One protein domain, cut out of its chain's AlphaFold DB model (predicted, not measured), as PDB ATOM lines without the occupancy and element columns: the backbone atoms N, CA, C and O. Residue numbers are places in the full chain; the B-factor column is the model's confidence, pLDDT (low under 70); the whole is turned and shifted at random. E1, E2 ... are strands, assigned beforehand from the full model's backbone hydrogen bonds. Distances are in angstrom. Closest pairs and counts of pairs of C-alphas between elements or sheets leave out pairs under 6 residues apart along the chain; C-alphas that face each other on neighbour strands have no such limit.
ATOM      1  N   ASP A 178       2.550  16.271  -3.619       76.94
ATOM      2  CA  ASP A 178       1.413  17.179  -3.473       76.94
ATOM      3  C   ASP A 178       1.787  18.409  -2.627       76.94
ATOM      4  O   ASP A 178       2.481  18.300  -1.613       76.94
ATOM      5  N   THR A 179       1.359  19.594  -3.066       74.12
ATOM      6  CA  THR A 179       1.675  20.869  -2.400       74.12
ATOM      7  C   THR A 179       0.611  21.323  -1.406       74.12
ATOM      8  O   THR A 179       0.821  22.324  -0.718       74.12
ATOM      9  N   GLY A 180      -0.495  20.586  -1.271       62.97
ATOM     10  CA  GLY A 180      -1.465  20.791  -0.199       62.97
ATOM     11  C   GLY A 180      -2.914  20.800  -0.673       62.97
ATOM     12  O   GLY A 180      -3.331  19.975  -1.475       62.97
ATOM     13  N   GLN A 181      -3.716  21.706  -0.107       60.38
ATOM     14  CA  GLN A 181      -5.168  21.691  -0.292       60.38
ATOM     15  C   GLN A 181      -5.568  22.063  -1.732       60.38
ATOM     16  O   GLN A 181      -5.002  23.005  -2.295       60.38
ATOM     17  N   PRO A 182      -6.567  21.376  -2.315       73.56
ATOM     18  CA  PRO A 182      -7.081  21.714  -3.633       73.56
ATOM     19  C   PRO A 182      -7.665  23.124  -3.692       73.56
ATOM     20  O   PRO A 182      -8.238  23.628  -2.724       73.56
ATOM     21  N   VAL A 183      -7.589  23.725  -4.876       76.00
ATOM     22  CA  VAL A 183      -8.220  25.010  -5.184       76.00
ATOM     23  C   VAL A 183      -9.481  24.764  -6.004       76.00
ATOM     24  O   VAL A 183      -9.428  24.104  -7.040       76.00
ATOM     25  N   VAL A 184     -10.607  25.322  -5.561       70.62
ATOM     26  CA  VAL A 184     -11.845  25.352  -6.349       70.62
ATOM     27  C   VAL A 184     -11.815  26.577  -7.259       70.62
ATOM     28  O   VAL A 184     -11.672  27.711  -6.798       70.62
ATOM     29  N   ASN A 185     -11.917  26.347  -8.561       76.75
ATOM     30  CA  ASN A 185     -11.914  27.381  -9.583       76.75
ATOM     31  C   ASN A 185     -13.308  28.024  -9.731       76.75
ATOM     32  O   ASN A 185     -14.316  27.414  -9.377       76.75
ATOM     33  N   PRO A 186     -13.406  29.238 -10.312       67.25
ATOM     34  CA  PRO A 186     -14.690  29.915 -10.529       67.25
ATOM     35  C   PRO A 186     -15.695  29.156 -11.408       67.25
ATOM     36  O   PRO A 186     -16.879  29.479 -11.393       67.25
ATOM     37  N   ASP A 187     -15.227  28.191 -12.199       66.44
ATOM     38  CA  ASP A 187     -16.046  27.310 -13.034       66.44
ATOM     39  C   ASP A 187     -16.501  26.029 -12.303       66.44
ATOM     40  O   ASP A 187     -17.121  25.161 -12.916       66.44
ATOM     41  N   GLY A 188     -16.198  25.904 -11.006       53.91
ATOM     42  CA  GLY A 188     -16.510  24.736 -10.178       53.91
ATOM     43  C   GLY A 188     -15.533  23.569 -10.344       53.91
ATOM     44  O   GLY A 188     -15.676  22.557  -9.660       53.91
ATOM     45  N   SER A 189     -14.528  23.682 -11.222       74.56
ATOM     46  CA  SER A 189     -13.477  22.667 -11.331       74.56
ATOM     47  C   SER A 189     -12.540  22.707 -10.121       74.56
ATOM     48  O   SER A 189     -12.341  23.745  -9.491       74.56
ATOM     49  N   ILE A 190     -11.943  21.566  -9.788       73.81
ATOM     50  CA  ILE A 190     -11.031  21.423  -8.651       73.81
ATOM     51  C   ILE A 190      -9.626  21.213  -9.195       73.81
ATOM     52  O   ILE A 190      -9.401  20.285  -9.965       73.81
ATOM     53  N   THR A 191      -8.676  22.061  -8.805       84.25
ATOM     54  CA  THR A 191      -7.272  21.948  -9.209       84.25
ATOM     55  C   THR A 191      -6.384  21.550  -8.041       84.25
ATOM     56  O   THR A 191      -6.332  22.239  -7.022       84.25
ATOM     57  N   HIS A 192      -5.638  20.466  -8.225       82.81
ATOM     58  CA  HIS A 192      -4.533  20.058  -7.366       82.81
ATOM     59  C   HIS A 192      -3.204  20.442  -8.008       82.81
ATOM     60  O   HIS A 192      -3.058  20.405  -9.232       82.81
ATOM     61  N   THR A 193      -2.235  20.816  -7.177       86.56
ATOM     62  CA  THR A 193      -0.892  21.194  -7.624       86.56
ATOM     63  C   THR A 193       0.127  20.289  -6.962       86.56
ATOM     64  O   THR A 193       0.196  20.217  -5.738       86.56
ATOM     65  N   SER A 194       0.962  19.645  -7.762       86.31
ATOM     66  CA  SER A 194       2.058  18.811  -7.285       86.31
ATOM     67  C   SER A 194       3.378  19.293  -7.876       86.31
ATOM     68  O   SER A 194       3.420  19.843  -8.977       86.31
ATOM     69  N   VAL A 195       4.473  19.122  -7.141       86.38
ATOM     70  CA  VAL A 195       5.801  19.615  -7.520       86.38
ATOM     71  C   VAL A 195       6.798  18.469  -7.484       86.38
ATOM     72  O   VAL A 195       6.853  17.704  -6.523       86.38
ATOM     73  N   ALA A 196       7.584  18.339  -8.545       87.56
ATOM     74  CA  ALA A 196       8.675  17.378  -8.619       87.56
ATOM     75  C   ALA A 196       9.961  17.947  -7.981       87.56
ATOM     76  O   ALA A 196      10.122  19.167  -7.894       87.56
ATOM     77  N   PRO A 197      10.931  17.094  -7.590       85.00
ATOM     78  CA  PRO A 197      12.209  17.532  -7.020       85.00
ATOM     79  C   PRO A 197      13.015  18.489  -7.907       85.00
ATOM     80  O   PRO A 197      13.824  19.262  -7.400       85.00
ATOM     81  N   ASP A 198      12.807  18.441  -9.225       86.06
ATOM     82  CA  ASP A 198      13.460  19.329 -10.189       86.06
ATOM     83  C   ASP A 198      12.799  20.717 -10.289       86.06
ATOM     84  O   ASP A 198      13.283  21.569 -11.031       86.06
ATOM     85  N   GLY A 199      11.717  20.960  -9.540       85.31
ATOM     86  CA  GLY A 199      10.935  22.194  -9.568       85.31
ATOM     87  C   GLY A 199       9.851  22.227 -10.647       85.31
ATOM     88  O   GLY A 199       9.166  23.241 -10.776       85.31
ATOM     89  N   SER A 200       9.671  21.150 -11.421       89.31
ATOM     90  CA  SER A 200       8.550  21.033 -12.359       89.31
ATOM     91  C   SER A 200       7.231  20.985 -11.594       89.31
ATOM     92  O   SER A 200       7.140  20.377 -10.527       89.31
ATOM     93  N   VAL A 201       6.193  21.586 -12.165       90.44
ATOM     94  CA  VAL A 201       4.860  21.670 -11.558       90.44
ATOM     95  C   VAL A 201       3.881  20.858 -12.388       90.44
ATOM     96  O   VAL A 201       3.806  21.039 -13.600       90.44
ATOM     97  N   GLN A 202       3.095  20.008 -11.746       90.69
ATOM     98  CA  GLN A 202       1.960  19.328 -12.352       90.69
ATOM     99  C   GLN A 202       0.668  19.896 -11.770       90.69
ATOM    100  O   GLN A 202       0.500  19.979 -10.556       90.69
ATOM    101  N   LEU A 203      -0.234  20.309 -12.652       90.31
ATOM    102  CA  LEU A 203      -1.580  20.743 -12.308       90.31
ATOM    103  C   LEU A 203      -2.550  19.653 -12.744       90.31
ATOM    104  O   LEU A 203      -2.548  19.284 -13.916       90.31
ATOM    105  N   MET A 204      -3.367  19.167 -11.821       87.62
ATOM    106  CA  MET A 204      -4.457  18.241 -12.103       87.62
ATOM    107  C   MET A 204      -5.775  18.971 -11.890       87.62
ATOM    108  O   MET A 204      -6.100  19.324 -10.760       87.62
ATOM    109  N   THR A 205      -6.534  19.186 -12.957       85.69
ATOM    110  CA  THR A 205      -7.841  19.841 -12.904       85.69
ATOM    111  C   THR A 205      -8.946  18.828 -13.169       85.69
ATOM    112  O   THR A 205      -8.989  18.223 -14.236       85.69
ATOM    113  N   THR A 206      -9.855  18.680 -12.211       79.88
ATOM    114  CA  THR A 206     -11.036  17.817 -12.285       79.88
ATOM    115  C   THR A 206     -12.277  18.668 -12.513       79.88
ATOM    116  O   THR A 206     -12.576  19.561 -11.723       79.88
ATOM    117  N   GLN A 207     -13.024  18.380 -13.572       78.38
ATOM    118  CA  GLN A 207     -14.243  19.087 -13.949       78.38
ATOM    119  C   GLN A 207     -15.406  18.103 -14.101       78.38
ATOM    120  O   GLN A 207     -15.299  17.104 -14.808       78.38
ATOM    121  N   MET A 208     -16.542  18.411 -13.479       71.19
ATOM    122  CA  MET A 208     -17.786  17.664 -13.685       71.19
ATOM    123  C   MET A 208     -18.457  18.129 -14.979       71.19
ATOM    124  O   MET A 208     -18.636  19.330 -15.192       71.19
ATOM    125  N   LEU A 209     -18.829  17.194 -15.853       73.94
ATOM    126  CA  LEU A 209     -19.425  17.525 -17.147       73.94
ATOM    127  C   LEU A 209     -20.961  17.588 -17.073       73.94
ATOM    128  O   LEU A 209     -21.588  16.768 -16.392       73.94
ATOM    129  N   PRO A 210     -21.603  18.515 -17.811       56.94
ATOM    130  CA  PRO A 210     -23.051  18.507 -17.988       56.94
ATOM    131  C   PRO A 210     -23.529  17.173 -18.580       56.94
ATOM    132  O   PRO A 210     -22.979  16.696 -19.572       56.94
ATOM    133  N   GLY A 211     -24.564  16.578 -17.981       54.03
ATOM    134  CA  GLY A 211     -25.090  15.272 -18.401       54.03
ATOM    135  C   GLY A 211     -24.377  14.058 -17.791       54.03
ATOM    136  O   GLY A 211     -24.732  12.932 -18.131       54.03
ATOM    137  N   GLY A 212     -23.430  14.275 -16.874       58.34
ATOM    138  CA  GLY A 212     -22.737  13.222 -16.136       58.34
ATOM    139  C   GLY A 212     -21.311  12.968 -16.627       58.34
ATOM    140  O   GLY A 212     -20.950  13.251 -17.771       58.34
ATOM    141  N   GLY A 213     -20.496  12.414 -15.729       65.00
ATOM    142  CA  GLY A 213     -19.082  12.130 -15.961       65.00
ATOM    143  C   GLY A 213     -18.131  13.238 -15.511       65.00
ATOM    144  O   GLY A 213     -18.533  14.338 -15.123       65.00
ATOM    145  N   THR A 214     -16.846  12.918 -15.586       72.19
ATOM    146  CA  THR A 214     -15.744  13.721 -15.059       72.19
ATOM    147  C   THR A 214     -14.663  13.847 -16.121       72.19
ATOM    148  O   THR A 214     -14.284  12.857 -16.741       72.19
ATOM    149  N   LEU A 215     -14.161  15.059 -16.338       81.69
ATOM    150  CA  LEU A 215     -12.975  15.340 -17.137       81.69
ATOM    151  C   LEU A 215     -11.816  15.654 -16.192       81.69
ATOM    152  O   LEU A 215     -11.914  16.574 -15.385       81.69
ATOM    153  N   VAL A 216     -10.721  14.916 -16.305       84.75
ATOM    154  CA  VAL A 216      -9.471  15.173 -15.586       84.75
ATOM    155  C   VAL A 216      -8.438  15.646 -16.594       84.75
ATOM    156  O   VAL A 216      -8.231  14.999 -17.613       84.75
ATOM    157  N   THR A 217      -7.796  16.780 -16.338       89.56
ATOM    158  CA  THR A 217      -6.736  17.333 -17.189       89.56
ATOM    159  C   THR A 217      -5.456  17.467 -16.387       89.56
ATOM    160  O   THR A 217      -5.454  18.095 -15.332       89.56
ATOM    161  N   TYR A 218      -4.360  16.930 -16.912       89.00
ATOM    162  CA  TYR A 218      -3.021  17.123 -16.385       89.00
ATOM    163  C   TYR A 218      -2.266  18.123 -17.245       89.00
ATOM    164  O   TYR A 218      -2.182  17.974 -18.462       89.00
ATOM    165  N   VAL A 219      -1.664  19.120 -16.606       92.31
ATOM    166  CA  VAL A 219      -0.748  20.065 -17.245       92.31
ATOM    167  C   VAL A 219       0.567  20.039 -16.489       92.31
ATOM    168  O   VAL A 219       0.638  20.491 -15.347       92.31
ATOM    169  N   THR A 220       1.625  19.563 -17.139       90.75
ATOM    170  CA  THR A 220       2.976  19.596 -16.574       90.75
ATOM    171  C   THR A 220       3.736  20.783 -17.142       90.75
ATOM    172  O   THR A 220       3.818  20.968 -18.361       90.75
ATOM    173  N   LYS A 221       4.311  21.586 -16.252       92.12
ATOM    174  CA  LYS A 221       5.162  22.733 -16.549       92.12
ATOM    175  C   LYS A 221       6.574  22.460 -16.057       92.12
ATOM    176  O   LYS A 221       6.759  21.903 -14.977       92.12
ATOM    177  N   ASP A 222       7.562  22.860 -16.843       91.94
ATOM    178  CA  ASP A 222       8.956  22.849 -16.413       91.94
ATOM    179  C   ASP A 222       9.219  23.933 -15.339       91.94
ATOM    180  O   ASP A 222       8.348  24.774 -15.081       91.94
ATOM    181  N   PRO A 223      10.414  23.968 -14.718       91.50
ATOM    182  CA  PRO A 223      10.743  24.967 -13.697       91.50
ATOM    183  C   PRO A 223      10.732  26.420 -14.202       91.50
ATOM    184  O   PRO A 223      10.684  27.351 -13.404       91.50
ATOM    185  N   SER A 224      10.777  26.638 -15.524       91.81
ATOM    186  CA  SER A 224      10.638  27.969 -16.129       91.81
ATOM    187  C   SER A 224       9.174  28.406 -16.278       91.81
ATOM    188  O   SER A 224       8.899  29.551 -16.635       91.81
ATOM    189  N   GLY A 225       8.229  27.503 -15.999       88.69
ATOM    190  CA  GLY A 225       6.791  27.707 -16.140       88.69
ATOM    191  C   GLY A 225       6.244  27.368 -17.529       88.69
ATOM    192  O   GLY A 225       5.052  27.570 -17.775       88.69
ATOM    193  N   LYS A 226       7.069  26.843 -18.442       92.56
ATOM    194  CA  LYS A 226       6.637  26.452 -19.787       92.56
ATOM    195  C   LYS A 226       5.924  25.103 -19.732       92.56
ATOM    196  O   LYS A 226       6.419  24.159 -19.129       92.56
ATOM    197  N   VAL A 227       4.773  24.999 -20.400       91.88
ATOM    198  CA  VAL A 227       4.032  23.733 -20.528       91.88
ATOM    199  C   VAL A 227       4.836  22.752 -21.384       91.88
ATOM    200  O   VAL A 227       5.200  23.071 -22.516       91.88
ATOM    201  N   ILE A 228       5.101  21.570 -20.830       91.06
ATOM    202  CA  ILE A 228       5.835  20.483 -21.491       91.06
ATOM    203  C   ILE A 228       4.955  19.270 -21.788       91.06
ATOM    204  O   ILE A 228       5.290  18.487 -22.670       91.06
ATOM    205  N   SER A 229       3.833  19.118 -21.083       88.69
ATOM    206  CA  SER A 229       2.856  18.068 -21.360       88.69
ATOM    207  C   SER A 229       1.451  18.528 -20.999       88.69
ATOM    208  O   SER A 229       1.250  19.278 -20.039       88.69
ATOM    209  N   THR A 230       0.479  18.084 -21.787       90.44
ATOM    210  CA  THR A 230      -0.939  18.190 -21.462       90.44
ATOM    211  C   THR A 230      -1.624  16.910 -21.898       90.44
ATOM    212  O   THR A 230      -1.531  16.526 -23.063       90.44
ATOM    213  N   THR A 231      -2.300  16.262 -20.963       87.62
ATOM    214  CA  THR A 231      -3.127  15.083 -21.218       87.62
ATOM    215  C   THR A 231      -4.461  15.283 -20.530       87.62
ATOM    216  O   THR A 231      -4.559  15.990 -19.526       87.62
ATOM    217  N   SER A 232      -5.515  14.696 -21.077       89.81
ATOM    218  CA  SER A 232      -6.805  14.701 -20.396       89.81
ATOM    219  C   SER A 232      -7.505  13.369 -20.552       89.81
ATOM    220  O   SER A 232      -7.262  12.646 -21.511       89.81
ATOM    221  N   SER A 233      -8.356  13.043 -19.591       86.19
ATOM    222  CA  SER A 233      -9.133  11.818 -19.577       86.19
ATOM    223  C   SER A 233     -10.564  12.122 -19.165       86.19
ATOM    224  O   SER A 233     -10.808  12.864 -18.212       86.19
ATOM    225  N   LYS A 234     -11.525  11.590 -19.914       84.94
ATOM    226  CA  LYS A 234     -12.954  11.724 -19.637       84.94
ATOM    227  C   LYS A 234     -13.496  10.384 -19.177       84.94
ATOM    228  O   LYS A 234     -13.507   9.443 -19.963       84.94
ATOM    229  N   THR A 235     -14.043  10.342 -17.970       76.50
ATOM    230  CA  THR A 235     -14.727   9.171 -17.419       76.50
ATOM    231  C   THR A 235     -16.231   9.400 -17.383       76.50
ATOM    232  O   THR A 235     -16.712  10.416 -16.883       76.50
ATOM    233  N   THR A 236     -16.997   8.447 -17.897       75.56
ATOM    234  CA  THR A 236     -18.462   8.428 -17.829       75.56
ATOM    235  C   THR A 236     -18.932   7.089 -17.295       75.56
ATOM    236  O   THR A 236     -18.474   6.055 -17.778       75.56
ATOM    237  N   THR A 237     -19.888   7.112 -16.372       71.56
ATOM    238  CA  THR A 237     -20.538   5.909 -15.851       71.56
ATOM    239  C   THR A 237     -21.993   5.898 -16.293       71.56
ATOM    240  O   THR A 237     -22.694   6.901 -16.169       71.56
ATOM    241  N   VAL A 238     -22.434   4.771 -16.842       71.88
ATOM    242  CA  VAL A 238     -23.814   4.533 -17.261       71.88
ATOM    243  C   VAL A 238     -24.290   3.252 -16.600       71.88
ATOM    244  O   VAL A 238     -23.681   2.202 -16.784       71.88
ATOM    245  N   VAL A 239     -25.399   3.335 -15.874       66.00
ATOM    246  CA  VAL A 239     -26.103   2.156 -15.367       66.00
ATOM    247  C   VAL A 239     -27.181   1.773 -16.372       66.00
ATOM    248  O   VAL A 239     -27.983   2.609 -16.797       66.00
ATOM    249  N   ARG A 240     -27.173   0.513 -16.799       71.69
ATOM    250  CA  ARG A 240     -28.175  -0.059 -17.698       71.69
ATOM    251  C   ARG A 240     -28.509  -1.459 -17.209       71.69
ATOM    252  O   ARG A 240     -27.626  -2.304 -17.122       71.69
ATOM    253  N   ASP A 241     -29.790  -1.695 -16.951       80.25
ATOM    254  CA  ASP A 241     -30.290  -2.963 -16.418       80.25
ATOM    255  C   ASP A 241     -29.538  -3.346 -15.128       80.25
ATOM    256  O   ASP A 241     -29.433  -2.525 -14.218       80.25
ATOM    257  N   ASN A 242     -28.977  -4.556 -15.060       74.12
ATOM    258  CA  ASN A 242     -28.146  -5.025 -13.947       74.12
ATOM    259  C   ASN A 242     -26.643  -4.805 -14.191       74.12
ATOM    260  O   ASN A 242     -25.815  -5.558 -13.668       74.12
ATOM    261  N   SER A 243     -26.281  -3.816 -15.010       66.00
ATOM    262  CA  SER A 243     -24.893  -3.557 -15.376       66.00
ATOM    263  C   SER A 243     -24.492  -2.101 -15.170       66.00
ATOM    264  O   SER A 243     -25.238  -1.170 -15.484       66.00
ATOM    265  N   THR A 244     -23.257  -1.910 -14.721       69.12
ATOM    266  CA  THR A 244     -22.592  -0.610 -14.624       69.12
ATOM    267  C   THR A 244     -21.468  -0.567 -15.644       69.12
ATOM    268  O   THR A 244     -20.552  -1.382 -15.604       69.12
ATOM    269  N   ILE A 245     -21.532   0.392 -16.565       79.31
ATOM    270  CA  ILE A 245     -20.534   0.592 -17.615       79.31
ATOM    271  C   ILE A 245     -19.771   1.875 -17.307       79.31
ATOM    272  O   ILE A 245     -20.324   2.969 -17.411       79.31
ATOM    273  N   THR A 246     -18.490   1.752 -16.983       77.88
ATOM    274  CA  THR A 246     -17.573   2.880 -16.821       77.88
ATOM    275  C   THR A 246     -16.669   2.957 -18.040       77.88
ATOM    276  O   THR A 246     -15.949   2.018 -18.351       77.88
ATOM    277  N   THR A 247     -16.719   4.070 -18.764       84.06
ATOM    278  CA  THR A 247     -15.860   4.325 -19.927       84.06
ATOM    279  C   THR A 247     -14.952   5.502 -19.632       84.06
ATOM    280  O   THR A 247     -15.438   6.591 -19.340       84.06
ATOM    281  N   THR A 248     -13.652   5.280 -19.757       86.06
ATOM    282  CA  THR A 248     -12.597   6.285 -19.696       86.06
ATOM    283  C   THR A 248     -12.020   6.461 -21.097       86.06
ATOM    284  O   THR A 248     -11.683   5.487 -21.763       86.06
ATOM    285  N   THR A 249     -11.959   7.696 -21.585       89.81
ATOM    286  CA  THR A 249     -11.368   8.051 -22.882       89.81
ATOM    287  C   THR A 249     -10.246   9.041 -22.659       89.81
ATOM    288  O   THR A 249     -10.482  10.091 -22.064       89.81
ATOM    289  N   ASP A 250      -9.069   8.732 -23.181       88.75
ATOM    290  CA  ASP A 250      -7.879   9.563 -23.053       88.75
ATOM    291  C   ASP A 250      -7.695  10.432 -24.293       88.75
ATOM    292  O   ASP A 250      -8.011  10.022 -25.414       88.75
ATOM    293  N   TYR A 251      -7.177  11.639 -24.087       90.06
ATOM    294  CA  TYR A 251      -6.969  12.647 -25.115       90.06
ATOM    295  C   TYR A 251      -5.566  13.244 -25.028       90.06
ATOM    296  O   TYR A 251      -5.013  13.462 -23.944       90.06
ATOM    297  N   ASP A 252      -5.022  13.575 -26.197       89.00
ATOM    298  CA  ASP A 252      -3.783  14.334 -26.318       89.00
ATOM    299  C   ASP A 252      -3.971  15.831 -25.992       89.00
ATOM    300  O   ASP A 252      -5.071  16.320 -25.720       89.00
ATOM    301  N   ALA A 253      -2.874  16.589 -26.062       85.31
ATOM    302  CA  ALA A 253      -2.857  18.035 -25.838       85.31
ATOM    303  C   ALA A 253      -3.728  18.840 -26.826       85.31
ATOM    304  O   ALA A 253      -3.993  20.020 -26.595       85.31
ATOM    305  N   HIS A 254      -4.154  18.234 -27.936       88.12
ATOM    306  CA  HIS A 254      -5.029  18.838 -28.937       88.12
ATOM    307  C   HIS A 254      -6.492  18.402 -28.779       88.12
ATOM    308  O   HIS A 254      -7.332  18.787 -29.593       88.12
ATOM    309  N   GLY A 255      -6.808  17.619 -27.742       85.44
ATOM    310  CA  GLY A 255      -8.149  17.101 -27.493       85.44
ATOM    311  C   GLY A 255      -8.550  15.979 -28.449       85.44
ATOM    312  O   GLY A 255      -9.739  15.704 -28.604       85.44
ATOM    313  N   LYS A 256      -7.590  15.335 -29.123       90.25
ATOM    314  CA  LYS A 256      -7.859  14.174 -29.971       90.25
ATOM    315  C   LYS A 256      -7.785  12.898 -29.126       90.25
ATOM    316  O   LYS A 256      -6.829  12.753 -28.365       90.25
ATOM    317  N   PRO A 257      -8.744  11.963 -29.264       91.00
ATOM    318  CA  PRO A 257      -8.709  10.718 -28.513       91.00
ATOM    319  C   PRO A 257      -7.482   9.888 -28.899       91.00
ATOM    320  O   PRO A 257      -7.184   9.714 -30.086       91.00
ATOM    321  N   THR A 258      -6.781   9.377 -27.897       91.00
ATOM    322  CA  THR A 258      -5.600   8.513 -28.049       91.00
ATOM    323  C   THR A 258      -5.900   7.062 -27.687       91.00
ATOM    324  O   THR A 258      -5.216   6.160 -28.169       91.00
ATOM    325  N   GLY A 259      -6.959   6.826 -26.916       92.62
ATOM    326  CA  GLY A 259      -7.377   5.503 -26.482       92.62
ATOM    327  C   GLY A 259      -8.297   5.583 -25.275       92.62
ATOM    328  O   GLY A 259      -9.005   6.573 -25.081       92.62
ATOM    329  N   GLY A 260      -8.295   4.525 -24.477       89.38
ATOM    330  CA  GLY A 260      -8.984   4.518 -23.202       89.38
ATOM    331  C   GLY A 260      -9.216   3.120 -22.665       89.38
ATOM    332  O   GLY A 260      -8.591   2.144 -23.087       89.38
ATOM    333  N   HIS A 261     -10.175   3.025 -21.758       88.31
ATOM    334  CA  HIS A 261     -10.576   1.784 -21.128       88.31
ATOM    335  C   HIS A 261     -12.084   1.785 -20.872       88.31
ATOM    336  O   HIS A 261     -12.675   2.825 -20.581       88.31
ATOM    337  N   ARG A 262     -12.724   0.625 -20.987       89.38
ATOM    338  CA  ARG A 262     -14.123   0.435 -20.616       89.38
ATOM    339  C   ARG A 262     -14.250  -0.773 -19.704       89.38
ATOM    340  O   ARG A 262     -13.935  -1.878 -20.122       89.38
ATOM    341  N   GLN A 263     -14.775  -0.547 -18.509       84.75
ATOM    342  CA  GLN A 263     -15.137  -1.589 -17.561       84.75
ATOM    343  C   GLN A 263     -16.657  -1.753 -17.556       84.75
ATOM    344  O   GLN A 263     -17.398  -0.769 -17.521       84.75
ATOM    345  N   THR A 264     -17.129  -2.990 -17.607       86.31
ATOM    346  CA  THR A 264     -18.540  -3.341 -17.451       86.31
ATOM    347  C   THR A 264     -18.679  -4.372 -16.347       86.31
ATOM    348  O   THR A 264     -18.275  -5.517 -16.526       86.31
ATOM    349  N   ASP A 265     -19.289  -3.981 -15.239       75.44
ATOM    350  CA  ASP A 265     -19.711  -4.894 -14.180       75.44
ATOM    351  C   ASP A 265     -21.165  -5.290 -14.428       75.44
ATOM    352  O   ASP A 265     -22.000  -4.427 -14.684       75.44
ATOM    353  N   SER A 266     -21.477  -6.582 -14.389       77.44
ATOM    354  CA  SER A 266     -22.821  -7.126 -14.607       77.44
ATOM    355  C   SER A 266     -23.172  -8.150 -13.538       77.44
ATOM    356  O   SER A 266     -22.320  -8.950 -13.147       77.44
ATOM    357  N   TYR A 267     -24.437  -8.153 -13.115       76.38
ATOM    358  CA  TYR A 267     -24.941  -9.034 -12.061       76.38
ATOM    359  C   TYR A 267     -26.116  -9.882 -12.559       76.38
ATOM    360  O   TYR A 267     -27.157  -9.363 -12.981       76.38
ATOM    361  N   GLY A 268     -25.947 -11.200 -12.509       73.81
ATOM    362  CA  GLY A 268     -26.977 -12.176 -12.827       73.81
ATOM    363  C   GLY A 268     -28.034 -12.275 -11.728       73.81
ATOM    364  O   GLY A 268     -27.783 -12.008 -10.555       73.81
ATOM    365  N   ALA A 269     -29.247 -12.677 -12.111       72.00
ATOM    366  CA  ALA A 269     -30.339 -12.912 -11.161       72.00
ATOM    367  C   ALA A 269     -30.097 -14.136 -10.255       72.00
ATOM    368  O   ALA A 269     -30.748 -14.280  -9.227       72.00
ATOM    369  N   ASP A 270     -29.170 -15.007 -10.649       70.50
ATOM    370  CA  ASP A 270     -28.703 -16.185  -9.921       70.50
ATOM    371  C   ASP A 270     -27.565 -15.874  -8.932       70.50
ATOM    372  O   ASP A 270     -27.051 -16.788  -8.297       70.50
ATOM    373  N   GLY A 271     -27.162 -14.604  -8.803       65.69
ATOM    374  CA  GLY A 271     -26.026 -14.190  -7.977       65.69
ATOM    375  C   GLY A 271     -24.675 -14.262  -8.694       65.69
ATOM    376  O   GLY A 271     -23.660 -13.914  -8.095       65.69
ATOM    377  N   SER A 272     -24.638 -14.657  -9.973       70.31
ATOM    378  CA  SER A 272     -23.410 -14.584 -10.768       70.31
ATOM    379  C   SER A 272     -22.967 -13.132 -10.987       70.31
ATOM    380  O   SER A 272     -23.778 -12.204 -11.062       70.31
ATOM    381  N   ARG A 273     -21.657 -12.923 -11.118       79.00
ATOM    382  CA  ARG A 273     -21.056 -11.625 -11.434       79.00
ATOM    383  C   ARG A 273     -20.132 -11.772 -12.630       79.00
ATOM    384  O   ARG A 273     -19.352 -12.712 -12.702       79.00
ATOM    385  N   SER A 274     -20.167 -10.812 -13.544       82.50
ATOM    386  CA  SER A 274     -19.180 -10.707 -14.613       82.50
ATOM    387  C   SER A 274     -18.590  -9.307 -14.649       82.50
ATOM    388  O   SER A 274     -19.325  -8.323 -14.664       82.50
ATOM    389  N   GLN A 275     -17.266  -9.232 -14.676       84.31
ATOM    390  CA  GLN A 275     -16.513  -8.023 -14.951       84.31
ATOM    391  C   GLN A 275     -15.890  -8.153 -16.341       84.31
ATOM    392  O   GLN A 275     -15.242  -9.143 -16.663       84.31
ATOM    393  N   THR A 276     -16.125  -7.167 -17.196       89.81
ATOM    394  CA  THR A 276     -15.535  -7.086 -18.530       89.81
ATOM    395  C   THR A 276     -14.673  -5.841 -18.623       89.81
ATOM    396  O   THR A 276     -15.195  -4.734 -18.533       89.81
ATOM    397  N   ASP A 277     -13.387  -6.028 -18.877       87.50
ATOM    398  CA  ASP A 277     -12.381  -4.984 -19.010       87.50
ATOM    399  C   ASP A 277     -11.917  -4.889 -20.464       87.50
ATOM    400  O   ASP A 277     -11.370  -5.834 -21.024       87.50
ATOM    401  N   GLU A 278     -12.125  -3.748 -21.112       91.38
ATOM    402  CA  GLU A 278     -11.756  -3.525 -22.511       91.38
ATOM    403  C   GLU A 278     -10.743  -2.392 -22.630       91.38
ATOM    404  O   GLU A 278     -10.972  -1.290 -22.129       91.38
ATOM    405  N   LYS A 279      -9.636  -2.621 -23.341       90.56
ATOM    406  CA  LYS A 279      -8.715  -1.546 -23.732       90.56
ATOM    407  C   LYS A 279      -9.179  -0.947 -25.047       90.56
ATOM    408  O   LYS A 279      -9.323  -1.672 -26.029       90.56
ATOM    409  N   LEU A 280      -9.387   0.360 -25.105       92.19
ATOM    410  CA  LEU A 280      -9.903   1.044 -26.287       92.19
ATOM    411  C   LEU A 280      -8.775   1.689 -27.096       92.19
ATOM    412  O   LEU A 280      -7.858   2.295 -26.544       92.19
ATOM    413  N   GLY A 281      -8.868   1.580 -28.419       91.62
ATOM    414  CA  GLY A 281      -8.043   2.348 -29.345       91.62
ATOM    415  C   GLY A 281      -8.555   3.781 -29.517       91.62
ATOM    416  O   GLY A 281      -9.639   4.137 -29.055       91.62
ATOM    417  N   ALA A 282      -7.799   4.603 -30.247       91.12
ATOM    418  CA  ALA A 282      -8.171   5.986 -30.567       91.12
ATOM    419  C   ALA A 282      -9.502   6.119 -31.344       91.12
ATOM    420  O   ALA A 282     -10.111   7.187 -31.354       91.12
ATOM    421  N   ASP A 283      -9.961   5.050 -32.004       91.81
ATOM    422  CA  ASP A 283     -11.260   4.988 -32.686       91.81
ATOM    423  C   ASP A 283     -12.415   4.557 -31.761       91.81
ATOM    424  O   ASP A 283     -13.549   4.401 -32.219       91.81
ATOM    425  N   GLY A 284     -12.134   4.356 -30.470       87.25
ATOM    426  CA  GLY A 284     -13.089   3.915 -29.458       87.25
ATOM    427  C   GLY A 284     -13.435   2.427 -29.527       87.25
ATOM    428  O   GLY A 284     -14.350   1.991 -28.827       87.25
ATOM    429  N   LYS A 285     -12.751   1.632 -30.360       91.50
ATOM    430  CA  LYS A 285     -12.998   0.189 -30.451       91.50
ATOM    431  C   LYS A 285     -12.101  -0.599 -29.496       91.50
ATOM    432  O   LYS A 285     -10.957  -0.197 -29.276       91.50
ATOM    433  N   PRO A 286     -12.577  -1.741 -28.970       91.25
ATOM    434  CA  PRO A 286     -11.743  -2.640 -28.185       91.25
ATOM    435  C   PRO A 286     -10.543  -3.152 -28.990       91.25
ATOM    436  O   PRO A 286     -10.678  -3.647 -30.107       91.25
ATOM    437  N   THR A 287      -9.366  -3.035 -28.392       90.88
ATOM    438  CA  THR A 287      -8.078  -3.568 -28.862       90.88
ATOM    439  C   THR A 287      -7.658  -4.806 -28.075       90.88
ATOM    440  O   THR A 287      -6.922  -5.639 -28.601       90.88
ATOM    441  N   SER A 288      -8.172  -4.950 -26.856       88.56
ATOM    442  CA  SER A 288      -8.189  -6.178 -26.068       88.56
ATOM    443  C   SER A 288      -9.418  -6.184 -25.161       88.56
ATOM    444  O   SER A 288     -10.015  -5.131 -24.900       88.56
ATOM    445  N   LYS A 289      -9.809  -7.375 -24.715       92.44
ATOM    446  CA  LYS A 289     -10.951  -7.602 -23.838       92.44
ATOM    447  C   LYS A 289     -10.653  -8.745 -22.875       92.44
ATOM    448  O   LYS A 289     -10.392  -9.857 -23.327       92.44
ATOM    449  N   THR A 290     -10.801  -8.493 -21.586       88.31
ATOM    450  CA  THR A 290     -10.776  -9.500 -20.527       88.31
ATOM    451  C   THR A 290     -12.175  -9.633 -19.948       88.31
ATOM    452  O   THR A 290     -12.845  -8.636 -19.704       88.31
ATOM    453  N   VAL A 291     -12.641 -10.860 -19.756       90.25
ATOM    454  CA  VAL A 291     -13.903 -11.168 -19.081       90.25
ATOM    455  C   VAL A 291     -13.579 -12.052 -17.894       90.25
ATOM    456  O   VAL A 291     -13.060 -13.147 -18.084       90.25
ATOM    457  N   ASP A 292     -13.884 -11.579 -16.695       83.94
ATOM    458  CA  ASP A 292     -13.782 -12.314 -15.441       83.94
ATOM    459  C   ASP A 292     -15.195 -12.614 -14.943       83.94
ATOM    460  O   ASP A 292     -15.960 -11.711 -14.595       83.94
ATOM    461  N   GLN A 293     -15.585 -13.879 -14.993       86.19
ATOM    462  CA  GLN A 293     -16.914 -14.339 -14.631       86.19
ATOM    463  C   GLN A 293     -16.839 -15.223 -13.392       86.19
ATOM    464  O   GLN A 293     -16.134 -16.229 -13.369       86.19
ATOM    465  N   HIS A 294     -17.625 -14.853 -12.390       76.12
ATOM    466  CA  HIS A 294     -17.885 -15.604 -11.176       76.12
ATOM    467  C   HIS A 294     -19.299 -16.173 -11.256       76.12
ATOM    468  O   HIS A 294     -20.283 -15.429 -11.278       76.12
ATOM    469  N   ASN A 295     -19.399 -17.491 -11.322       77.00
ATOM    470  CA  ASN A 295     -20.676 -18.182 -11.373       77.00
ATOM    471  C   ASN A 295     -21.214 -18.443  -9.963       77.00
ATOM    472  O   ASN A 295     -20.464 -18.522  -8.989       77.00
ATOM    473  N   ALA A 296     -22.529 -18.632  -9.867       69.62
ATOM    474  CA  ALA A 296     -23.206 -18.936  -8.607       69.62
ATOM    475  C   ALA A 296     -22.788 -20.289  -7.995       69.62
ATOM    476  O   ALA A 296     -22.958 -20.509  -6.801       69.62
ATOM    477  N   ASP A 297     -22.225 -21.195  -8.801       69.69
ATOM    478  CA  ASP A 297     -21.690 -22.489  -8.360       69.69
ATOM    479  C   ASP A 297     -20.269 -22.398  -7.768       69.69
ATOM    480  O   ASP A 297     -19.679 -23.420  -7.421       69.69
ATOM    481  N   GLY A 298     -19.713 -21.187  -7.649       62.81
ATOM    482  CA  GLY A 298     -18.369 -20.938  -7.130       62.81
ATOM    483  C   GLY A 298     -17.254 -21.081  -8.166       62.81
ATOM    484  O   GLY A 298     -16.091 -20.827  -7.845       62.81
ATOM    485  N   THR A 299     -17.571 -21.442  -9.414       72.56
ATOM    486  CA  THR A 299     -16.576 -21.499 -10.490       72.56
ATOM    487  C   THR A 299     -16.219 -20.103 -11.000       72.56
ATOM    488  O   THR A 299     -17.039 -19.178 -11.015       72.56
ATOM    489  N   ARG A 300     -14.962 -19.948 -11.431       76.75
ATOM    490  CA  ARG A 300     -14.447 -18.720 -12.037       76.75
ATOM    491  C   ARG A 300     -13.880 -18.995 -13.420       76.75
ATOM    492  O   ARG A 300     -13.028 -19.872 -13.581       76.75
ATOM    493  N   HIS A 301     -14.301 -18.185 -14.383       78.25
ATOM    494  CA  HIS A 301     -13.799 -18.198 -15.750       78.25
ATOM    495  C   HIS A 301     -13.185 -16.849 -16.092       78.25
ATOM    496  O   HIS A 301     -13.868 -15.831 -16.047       78.25
ATOM    497  N   VAL A 302     -11.913 -16.847 -16.486       81.94
ATOM    498  CA  VAL A 302     -11.253 -15.657 -17.027       81.94
ATOM    499  C   VAL A 302     -10.922 -15.908 -18.488       81.94
ATOM    500  O   VAL A 302     -10.200 -16.849 -18.803       81.94
ATOM    501  N   THR A 303     -11.449 -15.077 -19.381       85.88
ATOM    502  CA  THR A 303     -11.171 -15.132 -20.821       85.88
ATOM    503  C   THR A 303     -10.523 -13.835 -21.267       85.88
ATOM    504  O   THR A 303     -11.106 -12.767 -21.098       85.88
ATOM    505  N   GLU A 304      -9.351 -13.920 -21.885       83.62
ATOM    506  CA  GLU A 304      -8.715 -12.795 -22.566       83.62
ATOM    507  C   GLU A 304      -8.850 -12.959 -24.080       83.62
ATOM    508  O   GLU A 304      -8.667 -14.041 -24.640       83.62
ATOM    509  N   THR A 305      -9.187 -11.862 -24.744       86.81
ATOM    510  CA  THR A 305      -9.447 -11.795 -26.178       86.81
ATOM    511  C   THR A 305      -8.699 -10.618 -26.784       86.81
ATOM    512  O   THR A 305      -8.714  -9.511 -26.241       86.81
ATOM    513  N   ASP A 306      -8.092 -10.822 -27.950       81.75
ATOM    514  CA  ASP A 306      -7.520  -9.721 -28.723       81.75
ATOM    515  C   ASP A 306      -8.615  -8.853 -29.380       81.75
ATOM    516  O   ASP A 306      -9.795  -9.212 -29.434       81.75
ATOM    517  N   GLY A 307      -8.232  -7.702 -29.941       73.00
ATOM    518  CA  GLY A 307      -9.141  -6.789 -30.650       73.00
ATOM    519  C   GLY A 307      -9.785  -7.364 -31.921       73.00
ATOM    520  O   GLY A 307     -10.541  -6.667 -32.595       73.00
ATOM    521  N   LYS A 308      -9.488  -8.620 -32.283       77.06
ATOM    522  CA  LYS A 308     -10.128  -9.370 -33.374       77.06
ATOM    523  C   LYS A 308     -11.063 -10.465 -32.852       77.06
ATOM    524  O   LYS A 308     -11.649 -11.181 -33.664       77.06
ATOM    525  N   GLY A 309     -11.223 -10.586 -31.534       74.44
ATOM    526  CA  GLY A 309     -12.072 -11.588 -30.896       74.44
ATOM    527  C   GLY A 309     -11.442 -12.980 -30.829       74.44
ATOM    528  O   GLY A 309     -12.157 -13.950 -30.585       74.44
ATOM    529  N   LYS A 310     -10.126 -13.109 -31.034       76.75
ATOM    530  CA  LYS A 310      -9.418 -14.372 -30.817       76.75
ATOM    531  C   LYS A 310      -9.072 -14.511 -29.337       76.75
ATOM    532  O   LYS A 310      -8.404 -13.640 -28.786       76.75
ATOM    533  N   VAL A 311      -9.490 -15.618 -28.723       83.38
ATOM    534  CA  VAL A 311      -9.108 -15.961 -27.346       83.38
ATOM    535  C   VAL A 311      -7.593 -16.154 -27.288       83.38
ATOM    536  O   VAL A 311      -7.031 -16.963 -28.034       83.38
ATOM    537  N   THR A 312      -6.933 -15.365 -26.449       71.00
ATOM    538  CA  THR A 312      -5.486 -15.418 -26.208       71.00
ATOM    539  C   THR A 312      -5.163 -16.208 -24.952       71.00
ATOM    540  O   THR A 312      -4.129 -16.871 -24.913       71.00
ATOM    541  N   GLN A 313      -6.057 -16.184 -23.963       76.06
ATOM    542  CA  GLN A 313      -5.909 -16.926 -22.722       76.06
ATOM    543  C   GLN A 313      -7.275 -17.293 -22.145       76.06
ATOM    544  O   GLN A 313      -8.227 -16.520 -22.226       76.06
ATOM    545  N   GLU A 314      -7.346 -18.472 -21.535       80.69
ATOM    546  CA  GLU A 314      -8.524 -18.944 -20.823       80.69
ATOM    547  C   GLU A 314      -8.080 -19.619 -19.519       80.69
ATOM    548  O   GLU A 314      -7.166 -20.447 -19.521       80.69
ATOM    549  N   LEU A 315      -8.689 -19.238 -18.398       71.56
ATOM    550  CA  LEU A 315      -8.429 -19.803 -17.077       71.56
ATOM    551  C   LEU A 315      -9.745 -20.241 -16.440       71.56
ATOM    552  O   LEU A 315     -10.697 -19.468 -16.365       71.56
ATOM    553  N   HIS A 316      -9.751 -21.473 -15.937       74.56
ATOM    554  CA  HIS A 316     -10.859 -22.078 -15.209       74.56
ATOM    555  C   HIS A 316     -10.375 -22.430 -13.807       74.56
ATOM    556  O   HIS A 316      -9.413 -23.186 -13.662       74.56
ATOM    557  N   THR A 317     -11.037 -21.900 -12.784       69.94
ATOM    558  CA  THR A 317     -10.711 -22.179 -11.381       69.94
ATOM    559  C   THR A 317     -11.979 -22.623 -10.657       69.94
ATOM    560  O   THR A 317     -13.019 -21.988 -10.818       69.94
ATOM    561  N   GLY A 318     -11.906 -23.701  -9.867       47.69
ATOM    562  CA  GLY A 318     -13.037 -24.181  -9.055       47.69
ATOM    563  C   GLY A 318     -13.596 -25.566  -9.402       47.69
ATOM    564  O   GLY A 318     -14.665 -25.910  -8.915       47.69
ATOM    565  N   GLN A 319     -12.901 -26.390 -10.195       42.44
ATOM    566  CA  GLN A 319     -13.212 -27.823 -10.234       42.44
ATOM    567  C   GLN A 319     -12.417 -28.557  -9.153       42.44
ATOM    568  O   GLN A 319     -11.226 -28.815  -9.325       42.44
ATOM    569  N   ASP A 320     -13.092 -28.940  -8.067       37.19
ATOM    570  CA  ASP A 320     -12.681 -30.117  -7.304       37.19
ATOM    571  C   ASP A 320     -12.722 -31.318  -8.255       37.19
ATOM    572  O   ASP A 320     -13.779 -31.834  -8.621       37.19
TER     573      ASP A 320
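AT A GLANCE: This is residues 178 to 320 of the 348 residues of the protein "YD repeat-containing protein" of Micromonospora avicenniae (UniProt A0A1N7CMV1). One long sheet of ten antiparallel strands, side by side in chain order, twists and arches like a bent ribbon. It stays open: the first strand E1 and the last strand E10 are apart at its two ends, and no named helix covers either face. The printed part has 143 residues with ten named strands, E1 to E10 in chain order and in the same order across the sheet; the class is all strand. The whole is loose, with a radius of gyration of the C-alphas of 19.7 A and spans of 62 by 30 by 29 A.

IN THESE COORDINATES: Residues 178 to 189 come first and hold no named element. E1 is residues 190 to 195, with C-alpha 190 at (-11.031, 21.423, -8.651). E2 is residues 201 to 208 and E3 residues 214 to 221. E4, residues 227 to 240, is the longest strand by residues, 40.1 A from C-alpha 227 at (4.032, 23.733, -20.528) to C-alpha 240. E5 is residues 243 to 251, 26.1 A long, and E6 residues 257 to 267, 30.4 A. E7 is residues 273 to 281, 26.2 A, and E8 residues 286 to 294, 22.3 A. E9 is residues 300 to 306. E10 is residues 311 to 317, with C-alpha 317 at (-10.711, -22.179, -11.381).

HOW THE PARTS SIT: The ten strands form a meander, each strand the antiparallel neighbour of the one before. E1 and E10 are the edge strands. Residues 183 to 184 make a short antiparallel pairing with residues 190 to 191 of E1. E1 and E2 form a hairpin at 164 degrees between directions, with N 192 and O 204 within hydrogen-bond range at 2.8 A. In the hairpin E4 and E5, C-alphas 235 and 248 face each other at 4.2 A, and N 236 and O 247 are 2.8 A apart. In the hairpin E6 and E7, N 262 and O 278 are 2.8 A apart. In the hairpin E9 and E10, at 173 degrees, N 302 and O 315 are 2.9 A apart. From edge to edge the strands' lines turn by 85 degrees and the way across the sheet by 77 degrees. The sheet is twisted, its C-alphas lying up to 12.4 A off their best plane.

THE WHOLE: The two C-alphas farthest apart, those of Ser 224 and Asp 320, are 63.2 A apart. The printed part has no cut, and the nine links between the strands are tight. Mean pLDDT of the printed part is 80.3; 20 residues are under 70, among them residues 210 to 213 and 317 to 320.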